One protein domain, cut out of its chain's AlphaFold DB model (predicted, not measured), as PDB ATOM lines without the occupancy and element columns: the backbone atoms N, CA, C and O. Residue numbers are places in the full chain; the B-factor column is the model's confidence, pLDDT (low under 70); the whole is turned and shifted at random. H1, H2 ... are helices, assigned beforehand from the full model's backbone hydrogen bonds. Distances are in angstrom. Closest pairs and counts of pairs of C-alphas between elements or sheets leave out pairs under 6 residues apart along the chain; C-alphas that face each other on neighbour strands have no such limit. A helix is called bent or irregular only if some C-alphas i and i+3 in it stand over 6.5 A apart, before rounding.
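What this domain is: This is residues 71 to 160 of the 162 residues of an uncharacterized protein of Clostridium saccharobutylicum DSM 13864 (UniProt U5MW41). One long helix with a sharp bend, H2, makes the backbone of an elongated body: its two arms, H2a and H2b, fold into a corner, H1 crosses H2a on the one side of the bend, and H3 crosses H2b on the other. After H3 the chain turns back, and the short last helix, H4, ends up near H2a, close to the end of H1. The printed part has 90 residues with four named helices, in the order H1, H2, H3, H4, and no named strand; its class is all helix. It is only just compact, close to loose, with a radius of gyration of the C-alphas of 14.6 A, and the C-alphas span 43 by 26 by 20 A.

Where its parts are: H2, residues 93 to 127, is the longest helix, with 35 residues. By its hydrogen bonds it was assigned as one helix, but it is bent: C-alphas 110 and 113 are 9.2 A apart, where about 5 A would be found in a regular helix. Its arm H2a, residues 93 to 110, measures 25.8 A from first to last C-alpha and begins with C-alpha 93 at (-10.420, -42.261, 11.356). Its arm H2b, residues 113 to 127, measures 20.9 A; residues 111 and 112 belong to neither arm. Before them comes H1, residues 72 to 87, 23.1 A long, with C-alpha 72 at (-19.005, -56.012, 24.296). After them come H3, residues 134 to 147, 19.9 A long, and H4, residues 153 to 160, 11.5 A long, which ends with C-alpha 160 at (-13.972, -34.346, 20.602).

How they stand to each other: The arms H2a and H2b stand at a steep tilt of 54 degrees and run opposite ways. They are close but not clearly touching, and their closest C-alphas, those of Lys 108 and Tyr 116, are 5.3 A apart. H1 touches H2a with residues 74 to 81 alone, and H2a touches H1 with residues 95 to 102 alone. The closest C-alphas of these two, those of Gln 74 and Ile 102, are 6.2 A apart, and their lines stand at a steep tilt of 58 degrees, opposite ways. Beyond the bend, H2b and H3 touch, with the C-alphas of Phe 119 and Leu 140 closest at 6.6 A; they stand at a steep tilt of 57 degrees, opposite ways. H2a and H3 only just touch, with 3 pairs of C-alphas within 8 A, and touch only at their ends: the closest C-alphas, those of Lys 110 and Ile 147, are 6.0 A apart, and the lines are about perpendicular at 79 degrees. H4 and H2a are near each other, with 10 pairs of C-alphas within 10 A. H1 and H4 only just touch, with 3 pairs within 8 A, and H1 does so with residues 84 to 85 alone; the C-alphas of Lys 85 and Phe 160 are closest at 5.3 A, at a steep tilt of 60 degrees, the same way. The helix packing is mostly crossed, with 0 of 3 pairs at a shallow tilt. H1 is apart from H2b and H3, and H4 is apart from H2b and H3. In the backbones of H1, H2a, H2b and H3 every O i to N i+4 pair is within hydrogen-bond range; in H4 2 of 4 are, beside 3 of 5 O i to N i+3 pairs.

The domain as a whole: The two C-alphas farthest apart, those of Lys 87 and Glu 135, are 43.1 A apart, and the outline is elongated. The printed part has no cut. The links from H1 to H2 and from H3 to H4 are tight, with 5 residues each, and the link from H2 to H3 is short, with 6. The mean pLDDT of the printed part is 81.3; residue 127 and residues 149 to 160 are under 70, and H4 has a mean of 62.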
ATOM      1  N   SER A  71     -22.679 -53.933  21.741       90.19
ATOM      2  CA  SER A  71     -21.900 -55.159  21.913       90.19
ATOM      3  C   SER A  71     -20.769 -54.967  22.934       90.19
ATOM      4  O   SER A  71     -20.414 -53.846  23.300       90.19
ATOM      5  N   SER A  72     -20.177 -56.066  23.409       90.12
ATOM      6  CA  SER A  72     -19.005 -56.012  24.296       90.12
ATOM      7  C   SER A  72     -17.842 -55.236  23.673       90.12
ATOM      8  O   SER A  72     -17.199 -54.450  24.365       90.12
ATOM      9  N   GLU A  73     -17.626 -55.400  22.366       90.75
ATOM     10  CA  GLU A  73     -16.584 -54.685  21.626       90.75
ATOM     11  C   GLU A  73     -16.893 -53.186  21.531       90.75
ATOM     12  O   GLU A  73     -16.066 -52.351  21.884       90.75
ATOM     13  N   GLN A  74     -18.127 -52.825  21.175       90.12
ATOM     14  CA  GLN A  74     -18.551 -51.425  21.089       90.12
ATOM     15  C   GLN A  74     -18.498 -50.708  22.442       90.12
ATOM     16  O   GLN A  74     -18.197 -49.519  22.500       90.12
ATOM     17  N   LYS A  75     -18.755 -51.412  23.550       90.56
ATOM     18  CA  LYS A  75     -18.578 -50.861  24.905       90.56
ATOM     19  C   LYS A  75     -17.118 -50.542  25.206       90.56
ATOM     20  O   LYS A  75     -16.841 -49.528  25.845       90.56
ATOM     21  N   LYS A  76     -16.194 -51.394  24.756       91.00
ATOM     22  CA  LYS A  76     -14.753 -51.163  24.896       91.00
ATOM     23  C   LYS A  76     -14.320 -49.953  24.066       91.00
ATOM     24  O   LYS A  76     -13.726 -49.034  24.620       91.00
ATOM     25  N   GLN A  77     -14.733 -49.894  22.802       90.56
ATOM     26  CA  GLN A  77     -14.490 -48.748  21.918       90.56
ATOM     27  C   GLN A  77     -15.076 -47.446  22.487       90.56
ATOM     28  O   GLN A  77     -14.411 -46.418  22.489       90.56
ATOM     29  N   LEU A  78     -16.290 -47.479  23.050       88.50
ATOM     30  CA  LEU A  78     -16.902 -46.312  23.694       88.50
ATOM     31  C   LEU A  78     -16.079 -45.812  24.892       88.50
ATOM     32  O   LEU A  78     -15.991 -44.604  25.114       88.50
ATOM     33  N   LYS A  79     -15.466 -46.722  25.657       88.88
ATOM     34  CA  LYS A  79     -14.570 -46.362  26.761       88.88
ATOM     35  C   LYS A  79     -13.296 -45.690  26.244       88.88
ATOM     36  O   LYS A  79     -12.930 -44.642  26.761       88.88
ATOM     37  N   GLU A  80     -12.675 -46.242  25.205       88.69
ATOM     38  CA  GLU A  80     -11.492 -45.650  24.563       88.69
ATOM     39  C   GLU A  80     -11.800 -44.252  24.000       88.69
ATOM     40  O   GLU A  80     -11.050 -43.306  24.229       88.69
ATOM     41  N   LEU A  81     -12.961 -44.083  23.357       86.38
ATOM     42  CA  LEU A  81     -13.448 -42.780  22.900       86.38
ATOM     43  C   LEU A  81     -13.640 -41.807  24.069       86.38
ATOM     44  O   LEU A  81     -13.244 -40.645  23.974       86.38
ATOM     45  N   LYS A  82     -14.211 -42.263  25.189       85.44
ATOM     46  CA  LYS A  82     -14.374 -41.431  26.388       85.44
ATOM     47  C   LYS A  82     -13.026 -40.939  26.920       85.44
ATOM     48  O   LYS A  82     -12.895 -39.760  27.231       85.44
ATOM     49  N   GLU A  83     -12.019 -41.805  26.960       86.25
ATOM     50  CA  GLU A  83     -10.662 -41.427  27.364       86.25
ATOM     51  C   GLU A  83     -10.034 -40.419  26.388       86.25
ATOM     52  O   GLU A  83      -9.385 -39.468  26.823       86.25
ATOM     53  N   CYS A  84     -10.256 -40.573  25.078       83.25
ATOM     54  CA  CYS A  84      -9.818 -39.593  24.078       83.25
ATOM     55  C   CYS A  84     -10.475 -38.222  24.282       83.25
ATOM     56  O   CYS A  84      -9.798 -37.196  24.191       83.25
ATOM     57  N   LYS A  85     -11.771 -38.199  24.613       79.62
ATOM     58  CA  LYS A  85     -12.507 -36.974  24.953       79.62
ATOM     59  C   LYS A  85     -11.944 -36.299  26.203       79.62
ATOM     60  O   LYS A  85     -11.757 -35.088  26.205       79.62
ATOM     61  N   GLU A  86     -11.664 -37.067  27.253       83.38
ATOM     62  CA  GLU A  86     -11.104 -36.551  28.511       83.38
ATOM     63  C   GLU A  86      -9.685 -35.993  28.332       83.38
ATOM     64  O   GLU A  86      -9.338 -34.984  28.944       83.38
ATOM     65  N   LYS A  87      -8.881 -36.609  27.459       83.12
ATOM     66  CA  LYS A  87      -7.515 -36.167  27.135       83.12
ATOM     67  C   LYS A  87      -7.462 -35.017  26.120       83.12
ATOM     68  O   LYS A  87      -6.379 -34.490  25.884       83.12
ATOM     69  N   GLY A  88      -8.588 -34.651  25.500       75.94
ATOM     70  CA  GLY A  88      -8.634 -33.645  24.432       75.94
ATOM     71  C   GLY A  88      -7.902 -34.079  23.157       75.94
ATOM     72  O   GLY A  88      -7.418 -33.246  22.397       75.94
ATOM     73  N   THR A  89      -7.763 -35.386  22.924       77.38
ATOM     74  CA  THR A  89      -7.085 -35.901  21.731       77.38
ATOM     75  C   THR A  89      -8.064 -36.008  20.573       77.38
ATOM     76  O   THR A  89      -9.143 -36.586  20.729       77.38
ATOM     77  N   LYS A  90      -7.656 -35.531  19.394       78.06
ATOM     78  CA  LYS A  90      -8.430 -35.693  18.161       78.06
ATOM     79  C   LYS A  90      -8.635 -37.179  17.854       78.06
ATOM     80  O   LYS A  90      -7.691 -37.963  17.927       78.06
ATOM     81  N   LEU A  91      -9.861 -37.544  17.484       78.38
ATOM     82  CA  LEU A  91     -10.183 -38.913  17.093       78.38
ATOM     83  C   LEU A  91      -9.470 -39.299  15.792       78.38
ATOM     84  O   LEU A  91      -9.404 -38.510  14.845       78.38
ATOM     85  N   THR A  92      -8.973 -40.532  15.737       82.75
ATOM     86  CA  THR A  92      -8.500 -41.143  14.490       82.75
ATOM     87  C   THR A  92      -9.677 -41.511  13.585       82.75
ATOM     88  O   THR A  92     -10.825 -41.580  14.023       82.75
ATOM     89  N   LYS A  93      -9.397 -41.804  12.310       81.06
ATOM     90  CA  LYS A  93     -10.420 -42.261  11.356       81.06
ATOM     91  C   LYS A  93     -11.145 -43.524  11.846       81.06
ATOM     92  O   LYS A  93     -12.367 -43.575  11.818       81.06
ATOM     93  N   GLU A  94     -10.404 -44.498  12.373       82.44
ATOM     94  CA  GLU A  94     -10.967 -45.738  12.932       82.44
ATOM     95  C   GLU A  94     -11.845 -45.474  14.165       82.44
ATOM     96  O   GLU A  94     -12.894 -46.094  14.351       82.44
ATOM     97  N   GLN A  95     -11.447 -44.519  15.009       82.00
ATOM     98  CA  GLN A  95     -12.232 -44.097  16.166       82.00
ATOM     99  C   GLN A  95     -13.512 -43.367  15.751       82.00
ATOM    100  O   GLN A  95     -14.559 -43.577  16.360       82.00
ATOM    101  N   MET A  96     -13.455 -42.553  14.699       80.75
ATOM    102  CA  MET A  96     -14.640 -41.925  14.119       80.75
ATOM    103  C   MET A  96     -15.595 -42.981  13.543       80.75
ATOM    104  O   MET A  96     -16.774 -42.976  13.887       80.75
ATOM    105  N   GLU A  97     -15.097 -43.951  12.771       82.50
ATOM    106  CA  GLU A  97     -15.884 -45.093  12.270       82.50
ATOM    107  C   GLU A  97     -16.519 -45.908  13.411       82.50
ATOM    108  O   GLU A  97     -17.698 -46.273  13.354       82.50
ATOM    109  N   SER A  98     -15.772 -46.126  14.495       85.06
ATOM    110  CA  SER A  98     -16.280 -46.789  15.702       85.06
ATOM    111  C   SER A  98     -17.385 -45.970  16.370       85.06
ATOM    112  O   SER A  98     -18.430 -46.515  16.727       85.06
ATOM    113  N   LEU A  99     -17.205 -44.650  16.485       84.50
ATOM    114  CA  LEU A  99     -18.216 -43.746  17.027       84.50
ATOM    115  C   LEU A  99     -19.500 -43.776  16.187       84.50
ATOM    116  O   LEU A  99     -20.592 -43.857  16.751       84.50
ATOM    117  N   HIS A 100     -19.387 -43.803  14.856       81.69
ATOM    118  CA  HIS A 100     -20.536 -43.967  13.964       81.69
ATOM    119  C   HIS A 100     -21.272 -45.280  14.209       81.69
ATOM    120  O   HIS A 100     -22.492 -45.279  14.364       81.69
ATOM    121  N   SER A 101     -20.544 -46.395  14.293       85.56
ATOM    122  CA  SER A 101     -21.134 -47.709  14.563       85.56
ATOM    123  C   SER A 101     -21.864 -47.753  15.910       85.56
ATOM    124  O   SER A 101     -22.956 -48.324  16.014       85.56
ATOM    125  N   ILE A 102     -21.289 -47.127  16.941       88.00
ATOM    126  CA  ILE A 102     -21.882 -47.026  18.280       88.00
ATOM    127  C   ILE A 102     -23.175 -46.209  18.229       88.00
ATOM    128  O   ILE A 102     -24.210 -46.685  18.702       88.00
ATOM    129  N   VAL A 103     -23.148 -45.016  17.629       84.94
ATOM    130  CA  VAL A 103     -24.335 -44.160  17.481       84.94
ATOM    131  C   VAL A 103     -25.439 -44.893  16.718       84.94
ATOM    132  O   VAL A 103     -26.577 -44.936  17.183       84.94
ATOM    133  N   ASP A 104     -25.100 -45.535  15.601       85.56
ATOM    134  CA  ASP A 104     -26.046 -46.300  14.790       85.56
ATOM    135  C   ASP A 104     -26.706 -47.434  15.589       85.56
ATOM    136  O   ASP A 104     -27.927 -47.603  15.570       85.56
ATOM    137  N   SER A 105     -25.910 -48.155  16.379       88.06
ATOM    138  CA  SER A 105     -26.395 -49.250  17.226       88.06
ATOM    139  C   SER A 105     -27.324 -48.754  18.336       88.06
ATOM    140  O   SER A 105     -28.343 -49.389  18.611       88.06
ATOM    141  N   ILE A 106     -27.028 -47.595  18.932       87.56
ATOM    142  CA  ILE A 106     -27.896 -46.953  19.930       87.56
ATOM    143  C   ILE A 106     -29.226 -46.542  19.295       87.56
ATOM    144  O   ILE A 106     -30.284 -46.867  19.836       87.56
ATOM    145  N   ILE A 107     -29.192 -45.869  18.141       86.44
ATOM    146  CA  ILE A 107     -30.401 -45.430  17.430       86.44
ATOM    147  C   ILE A 107     -31.262 -46.638  17.065       86.44
ATOM    148  O   ILE A 107     -32.457 -46.669  17.363       86.44
ATOM    149  N   LYS A 108     -30.651 -47.662  16.465       88.88
ATOM    150  CA  LYS A 108     -31.330 -48.904  16.098       88.88
ATOM    151  C   LYS A 108     -31.918 -49.613  17.313       88.88
ATOM    152  O   LYS A 108     -33.033 -50.126  17.236       88.88
ATOM    153  N   GLY A 109     -31.198 -49.626  18.430       87.56
ATOM    154  CA  GLY A 109     -31.660 -50.195  19.690       87.56
ATOM    155  C   GLY A 109     -32.859 -49.456  20.288       87.56
ATOM    156  O   GLY A 109     -33.790 -50.100  20.771       87.56
ATOM    157  N   LYS A 110     -32.872 -48.120  20.220       87.06
ATOM    158  CA  LYS A 110     -33.979 -47.284  20.715       87.06
ATOM    159  C   LYS A 110     -35.221 -47.339  19.824       87.06
ATOM    160  O   LYS A 110     -36.334 -47.418  20.331       87.06
ATOM    161  N   LEU A 111     -35.042 -47.295  18.505       87.31
ATOM    162  CA  LEU A 111     -36.144 -47.293  17.540       87.31
ATOM    163  C   LEU A 111     -36.702 -48.695  17.255       87.31
ATOM    164  O   LEU A 111     -37.879 -48.841  16.928       87.31
ATOM    165  N   GLY A 112     -35.862 -49.724  17.345       88.25
ATOM    166  CA  GLY A 112     -36.159 -51.044  16.798       88.25
ATOM    167  C   GLY A 112     -35.968 -51.100  15.277       88.25
ATOM    168  O   GLY A 112     -35.856 -50.085  14.592       88.25
ATOM    169  N   ASN A 113     -35.923 -52.318  14.726       88.56
ATOM    170  CA  ASN A 113     -35.518 -52.555  13.334       88.56
ATOM    171  C   ASN A 113     -36.396 -51.849  12.288       88.56
ATOM    172  O   ASN A 113     -35.870 -51.397  11.273       88.56
ATOM    173  N   GLU A 114     -37.712 -51.784  12.497       88.56
ATOM    174  CA  GLU A 114     -38.631 -51.198  11.513       88.56
ATOM    175  C   GLU A 114     -38.527 -49.675  11.484       88.56
ATOM    176  O   GLU A 114     -38.199 -49.103  10.444       88.56
ATOM    177  N   LYS A 115     -38.694 -49.026  12.643       87.81
ATOM    178  CA  LYS A 115     -38.563 -47.569  12.762       87.81
ATOM    179  C   LYS A 115     -37.160 -47.098  12.381       87.81
ATOM    180  O   LYS A 115     -37.034 -46.049  11.767       87.81
ATOM    181  N   TYR A 116     -36.115 -47.880  12.668       88.56
ATOM    182  CA  TYR A 116     -34.749 -47.572  12.241       88.56
ATOM    183  C   TYR A 116     -34.598 -47.531  10.714       88.56
ATOM    184  O   TYR A 116     -33.967 -46.618  10.190       88.56
ATOM    185  N   LYS A 117     -35.196 -48.480   9.979       88.44
ATOM    186  CA  LYS A 117     -35.169 -48.453   8.506       88.44
ATOM    187  C   LYS A 117     -35.864 -47.208   7.967       88.44
ATOM    188  O   LYS A 117     -35.303 -46.526   7.116       88.44
ATOM    189  N   SER A 118     -37.051 -46.892   8.489       86.25
ATOM    190  CA  SER A 118     -37.787 -45.684   8.105       86.25
ATOM    191  C   SER A 118     -37.000 -44.420   8.435       86.25
ATOM    192  O   SER A 118     -36.856 -43.555   7.578       86.25
ATOM    193  N   PHE A 119     -36.426 -44.342   9.636       87.06
ATOM    194  CA  PHE A 119     -35.545 -43.255  10.045       87.06
ATOM    195  C   PHE A 119     -34.381 -43.086   9.064       87.06
ATOM    196  O   PHE A 119     -34.162 -41.985   8.569       87.06
ATOM    197  N   LYS A 120     -33.692 -44.173   8.705       84.31
ATOM    198  CA  LYS A 120     -32.580 -44.129   7.753       84.31
ATOM    199  C   LYS A 120     -33.012 -43.590   6.385       84.31
ATOM    200  O   LYS A 120     -32.352 -42.696   5.868       84.31
ATOM    201  N   CYS A 121     -34.147 -44.043   5.851       84.94
ATOM    202  CA  CYS A 121     -34.686 -43.529   4.588       84.94
ATOM    203  C   CYS A 121     -35.056 -42.035   4.655       84.94
ATOM    204  O   CYS A 121     -34.814 -41.299   3.702       84.94
ATOM    205  N   LEU A 122     -35.614 -41.564   5.775       83.75
ATOM    206  CA  LEU A 122     -35.921 -40.140   5.966       83.75
ATOM    207  C   LEU A 122     -34.644 -39.293   6.014       83.75
ATOM    208  O   LEU A 122     -34.585 -38.216   5.422       83.75
ATOM    209  N   MET A 123     -33.605 -39.794   6.679       79.94
ATOM    210  CA  MET A 123     -32.308 -39.120   6.753       79.94
ATOM    211  C   MET A 123     -31.586 -39.116   5.401       79.94
ATOM    212  O   MET A 123     -31.032 -38.087   5.021       79.94
ATOM    213  N   GLU A 124     -31.651 -40.217   4.647       80.19
ATOM    214  CA  GLU A 124     -31.198 -40.322   3.249       80.19
ATOM    215  C   GLU A 124     -31.867 -39.270   2.363       80.19
ATOM    216  O   GLU A 124     -31.194 -38.521   1.652       80.19
ATOM    217  N   LYS A 125     -33.198 -39.183   2.438       79.00
ATOM    218  CA  LYS A 125     -33.992 -38.229   1.661       79.00
ATOM    219  C   LYS A 125     -33.650 -36.784   2.023       79.00
ATOM    220  O   LYS A 125     -33.490 -35.955   1.135       79.00
ATOM    221  N   LYS A 126     -33.471 -36.493   3.312       76.75
ATOM    222  CA  LYS A 126     -33.054 -35.165   3.771       76.75
ATOM    223  C   LYS A 126     -31.646 -34.805   3.283       76.75
ATOM    224  O   LYS A 126     -31.414 -33.675   2.865       76.75
ATOM    225  N   HIS A 127     -30.711 -35.754   3.318       69.88
ATOM    226  CA  HIS A 127     -29.323 -35.526   2.909       69.88
ATOM    227  C   HIS A 127     -29.167 -35.349   1.392       69.88
ATOM    228  O   HIS A 127     -28.323 -34.578   0.952       69.88
ATOM    229  N   SER A 128     -30.027 -35.972   0.582       75.75
ATOM    230  CA  SER A 128     -30.037 -35.757  -0.874       75.75
ATOM    231  C   SER A 128     -30.538 -34.367  -1.299       75.75
ATOM    232  O   SER A 128     -30.646 -34.093  -2.493       75.75
ATOM    233  N   GLY A 129     -30.867 -33.487  -0.346       70.88
ATOM    234  CA  GLY A 129     -31.428 -32.161  -0.604       70.88
ATOM    235  C   GLY A 129     -32.915 -32.186  -0.957       70.88
ATOM    236  O   GLY A 129     -33.492 -31.144  -1.278       70.88
ATOM    237  N   SER A 130     -33.558 -33.357  -0.885       78.19
ATOM    238  CA  SER A 130     -34.999 -33.472  -1.085       78.19
ATOM    239  C   SER A 130     -35.736 -32.949   0.144       78.19
ATOM    240  O   SER A 130     -35.404 -33.288   1.281       78.19
ATOM    241  N   LYS A 131     -36.781 -32.147  -0.076       81.56
ATOM    242  CA  LYS A 131     -37.669 -31.737   1.014       81.56
ATOM    243  C   LYS A 131     -38.464 -32.944   1.505       81.56
ATOM    244  O   LYS A 131     -39.008 -33.708   0.703       81.56
ATOM    245  N   LEU A 132     -38.504 -33.105   2.821       80.75
ATOM    246  CA  LEU A 132     -39.443 -34.013   3.464       80.75
ATOM    247  C   LEU A 132     -40.850 -33.417   3.353       80.75
ATOM    248  O   LEU A 132     -41.006 -32.196   3.314       80.75
ATOM    249  N   THR A 133     -41.863 -34.271   3.260       87.69
ATOM    250  CA  THR A 133     -43.252 -33.839   3.449       87.69
ATOM    251  C   THR A 133     -43.515 -33.559   4.929       87.69
ATOM    252  O   THR A 133     -42.801 -34.068   5.794       87.69
ATOM    253  N   ASP A 134     -44.580 -32.820   5.239       88.25
ATOM    254  CA  ASP A 134     -44.962 -32.523   6.627       88.25
ATOM    255  C   ASP A 134     -45.152 -33.808   7.463       88.25
ATOM    256  O   ASP A 134     -44.758 -33.884   8.626       88.25
ATOM    257  N   GLU A 135     -45.691 -34.868   6.848       87.50
ATOM    258  CA  GLU A 135     -45.845 -36.186   7.478       87.50
ATOM    259  C   GLU A 135     -44.501 -36.871   7.765       87.50
ATOM    260  O   GLU A 135     -44.323 -37.524   8.797       87.50
ATOM    261  N   GLU A 136     -43.551 -36.761   6.839       85.69
ATOM    262  CA  GLU A 136     -42.201 -37.303   6.982       85.69
ATOM    263  C   GLU A 136     -41.405 -36.541   8.045       85.69
ATOM    264  O   GLU A 136     -40.671 -37.152   8.826       85.69
ATOM    265  N   GLU A 137     -41.583 -35.225   8.120       83.38
ATOM    266  CA  GLU A 137     -40.974 -34.374   9.135       83.38
ATOM    267  C   GLU A 137     -41.554 -34.652  10.528       83.38
ATOM    268  O   GLU A 137     -40.798 -34.801  11.495       83.38
ATOM    269  N   ALA A 138     -42.872 -34.845  10.633       85.81
ATOM    270  CA  ALA A 138     -43.521 -35.280  11.867       85.81
ATOM    271  C   ALA A 138     -42.988 -36.643  12.345       85.81
ATOM    272  O   ALA A 138     -42.625 -36.786  13.517       85.81
ATOM    273  N   LYS A 139     -42.853 -37.627  11.442       86.56
ATOM    274  CA  LYS A 139     -42.255 -38.941  11.754       86.56
ATOM    275  C   LYS A 139     -40.797 -38.823  12.181       86.56
ATOM    276  O   LYS A 139     -40.377 -39.471  13.138       86.56
ATOM    277  N   LEU A 140     -40.017 -37.987  11.499       84.12
ATOM    278  CA  LEU A 140     -38.624 -37.757  11.859       84.12
ATOM    279  C   LEU A 140     -38.507 -37.142  13.262       84.12
ATOM    280  O   LEU A 140     -37.642 -37.550  14.039       84.12
ATOM    281  N   ASN A 141     -39.392 -36.207  13.609       82.75
ATOM    282  CA  ASN A 141     -39.456 -35.628  14.948       82.75
ATOM    283  C   ASN A 141     -39.908 -36.648  16.005       82.75
ATOM    284  O   ASN A 141     -39.329 -36.676  17.091       82.75
ATOM    285  N   GLU A 142     -40.848 -37.545  15.694       86.69
ATOM    286  CA  GLU A 142     -41.195 -38.674  16.575       86.69
ATOM    287  C   GLU A 142     -39.966 -39.553  16.854       86.69
ATOM    288  O   GLU A 142     -39.673 -39.875  18.007       86.69
ATOM    289  N   TYR A 143     -39.192 -39.894  15.820       85.25
ATOM    290  CA  TYR A 143     -37.976 -40.691  15.981       85.25
ATOM    291  C   TYR A 143     -36.917 -39.972  16.820       85.25
ATOM    292  O   TYR A 143     -36.347 -40.585  17.722       85.25
ATOM    293  N   LYS A 144     -36.691 -38.672  16.595       81.94
ATOM    294  CA  LYS A 144     -35.787 -37.859  17.429       81.94
ATOM    295  C   LYS A 144     -36.218 -37.838  18.897       81.94
ATOM    296  O   LYS A 144     -35.366 -37.947  19.779       81.94
ATOM    297  N   ASN A 145     -37.525 -37.760  19.156       83.19
ATOM    298  CA  ASN A 145     -38.071 -37.811  20.511       83.19
ATOM    299  C   ASN A 145     -37.803 -39.164  21.180       83.19
ATOM    300  O   ASN A 145     -37.347 -39.187  22.315       83.19
ATOM    301  N   ILE A 146     -38.005 -40.284  20.475       83.31
ATOM    302  CA  ILE A 146     -37.696 -41.630  20.997       83.31
ATOM    303  C   ILE A 146     -36.200 -41.784  21.293       83.31
ATOM    304  O   ILE A 146     -35.798 -42.453  22.244       83.31
ATOM    305  N   ILE A 147     -35.355 -41.177  20.465       80.81
ATOM    306  CA  ILE A 147     -33.902 -41.249  20.614       80.81
ATOM    307  C   ILE A 147     -33.406 -40.330  21.748       80.81
ATOM    308  O   ILE A 147     -32.266 -40.476  22.192       80.81
ATOM    309  N   ASP A 148     -34.276 -39.478  22.303       71.19
ATOM    310  CA  ASP A 148     -33.971 -38.447  23.305       71.19
ATOM    311  C   ASP A 148     -32.828 -37.519  22.871       71.19
ATOM    312  O   ASP A 148     -31.990 -37.122  23.684       71.19
ATOM    313  N   GLY A 149     -32.734 -37.212  21.578       64.31
ATOM    314  CA  GLY A 149     -31.538 -36.584  21.040       64.31
ATOM    315  C   GLY A 149     -31.743 -35.919  19.691       64.31
ATOM    316  O   GLY A 149     -32.198 -36.569  18.748       64.31
ATOM    317  N   ASN A 150     -31.305 -34.664  19.556       62.12
ATOM    318  CA  ASN A 150     -30.869 -34.181  18.254       62.12
ATOM    319  C   ASN A 150     -29.590 -34.934  17.881       62.12
ATOM    320  O   ASN A 150     -28.669 -35.087  18.688       62.12
ATOM    321  N   LEU A 151     -29.581 -35.469  16.666       60.75
ATOM    322  CA  LEU A 151     -28.613 -36.468  16.261       60.75
ATOM    323  C   LEU A 151     -27.386 -35.897  15.582       60.75
ATOM    324  O   LEU A 151     -26.479 -36.684  15.373       60.75
ATOM    325  N   SER A 152     -27.332 -34.599  15.256       59.31
ATOM    326  CA  SER A 152     -26.314 -34.022  14.362       59.31
ATOM    327  C   SER A 152     -24.900 -34.564  14.612       59.31
ATOM    328  O   SER A 152     -24.311 -34.323  15.669       59.31
ATOM    329  N   SER A 153     -24.338 -35.265  13.614       56.72
ATOM    330  CA  SER A 153     -22.978 -35.818  13.656       56.72
ATOM    331  C   SER A 153     -21.996 -34.726  14.031       56.72
ATOM    332  O   SER A 153     -21.231 -34.881  14.976       56.72
ATOM    333  N   LYS A 154     -22.089 -33.570  13.364       59.31
ATOM    334  CA  LYS A 154     -21.244 -32.405  13.634       59.31
ATOM    335  C   LYS A 154     -21.296 -31.998  15.102       59.31
ATOM    336  O   LYS A 154     -20.284 -31.572  15.641       59.31
ATOM    337  N   ASP A 155     -22.428 -32.154  15.776       63.00
ATOM    338  CA  ASP A 155     -22.526 -31.824  17.190       63.00
ATOM    339  C   ASP A 155     -21.962 -32.922  18.097       63.00
ATOM    340  O   ASP A 155     -21.325 -32.582  19.095       63.00
ATOM    341  N   ILE A 156     -22.118 -34.203  17.759       65.56
ATOM    342  CA  ILE A 156     -21.480 -35.314  18.489       65.56
ATOM    343  C   ILE A 156     -19.948 -35.249  18.334       65.56
ATOM    344  O   ILE A 156     -19.232 -35.299  19.331       65.56
ATOM    345  N   PHE A 157     -19.433 -35.042  17.117       63.22
ATOM    346  CA  PHE A 157     -17.995 -34.921  16.835       63.22
ATOM    347  C   PHE A 157     -17.364 -33.667  17.440       63.22
ATOM    348  O   PHE A 157     -16.237 -33.735  17.927       63.22
ATOM    349  N   LYS A 158     -18.090 -32.543  17.506       65.44
ATOM    350  CA  LYS A 158     -17.619 -31.325  18.197       65.44
ATOM    351  C   LYS A 158     -17.248 -31.556  19.658       65.44
ATOM    352  O   LYS A 158     -16.462 -30.786  20.196       65.44
ATOM    353  N   GLU A 159     -17.779 -32.587  20.312       64.38
ATOM    354  CA  GLU A 159     -17.379 -32.905  21.688       64.38
ATOM    355  C   GLU A 159     -15.936 -33.404  21.803       64.38
ATOM    356  O   GLU A 159     -15.394 -33.403  22.906       64.38
ATOM    357  N   PHE A 160     -15.325 -33.800  20.686       61.28
ATOM    358  CA  PHE A 160     -13.972 -34.346  20.602       61.28
ATOM    359  C   PHE A 160     -12.982 -33.422  19.871       61.28
ATOM    360  O   PHE A 160     -11.809 -33.759  19.758       61.28
TER     361      PHE A 160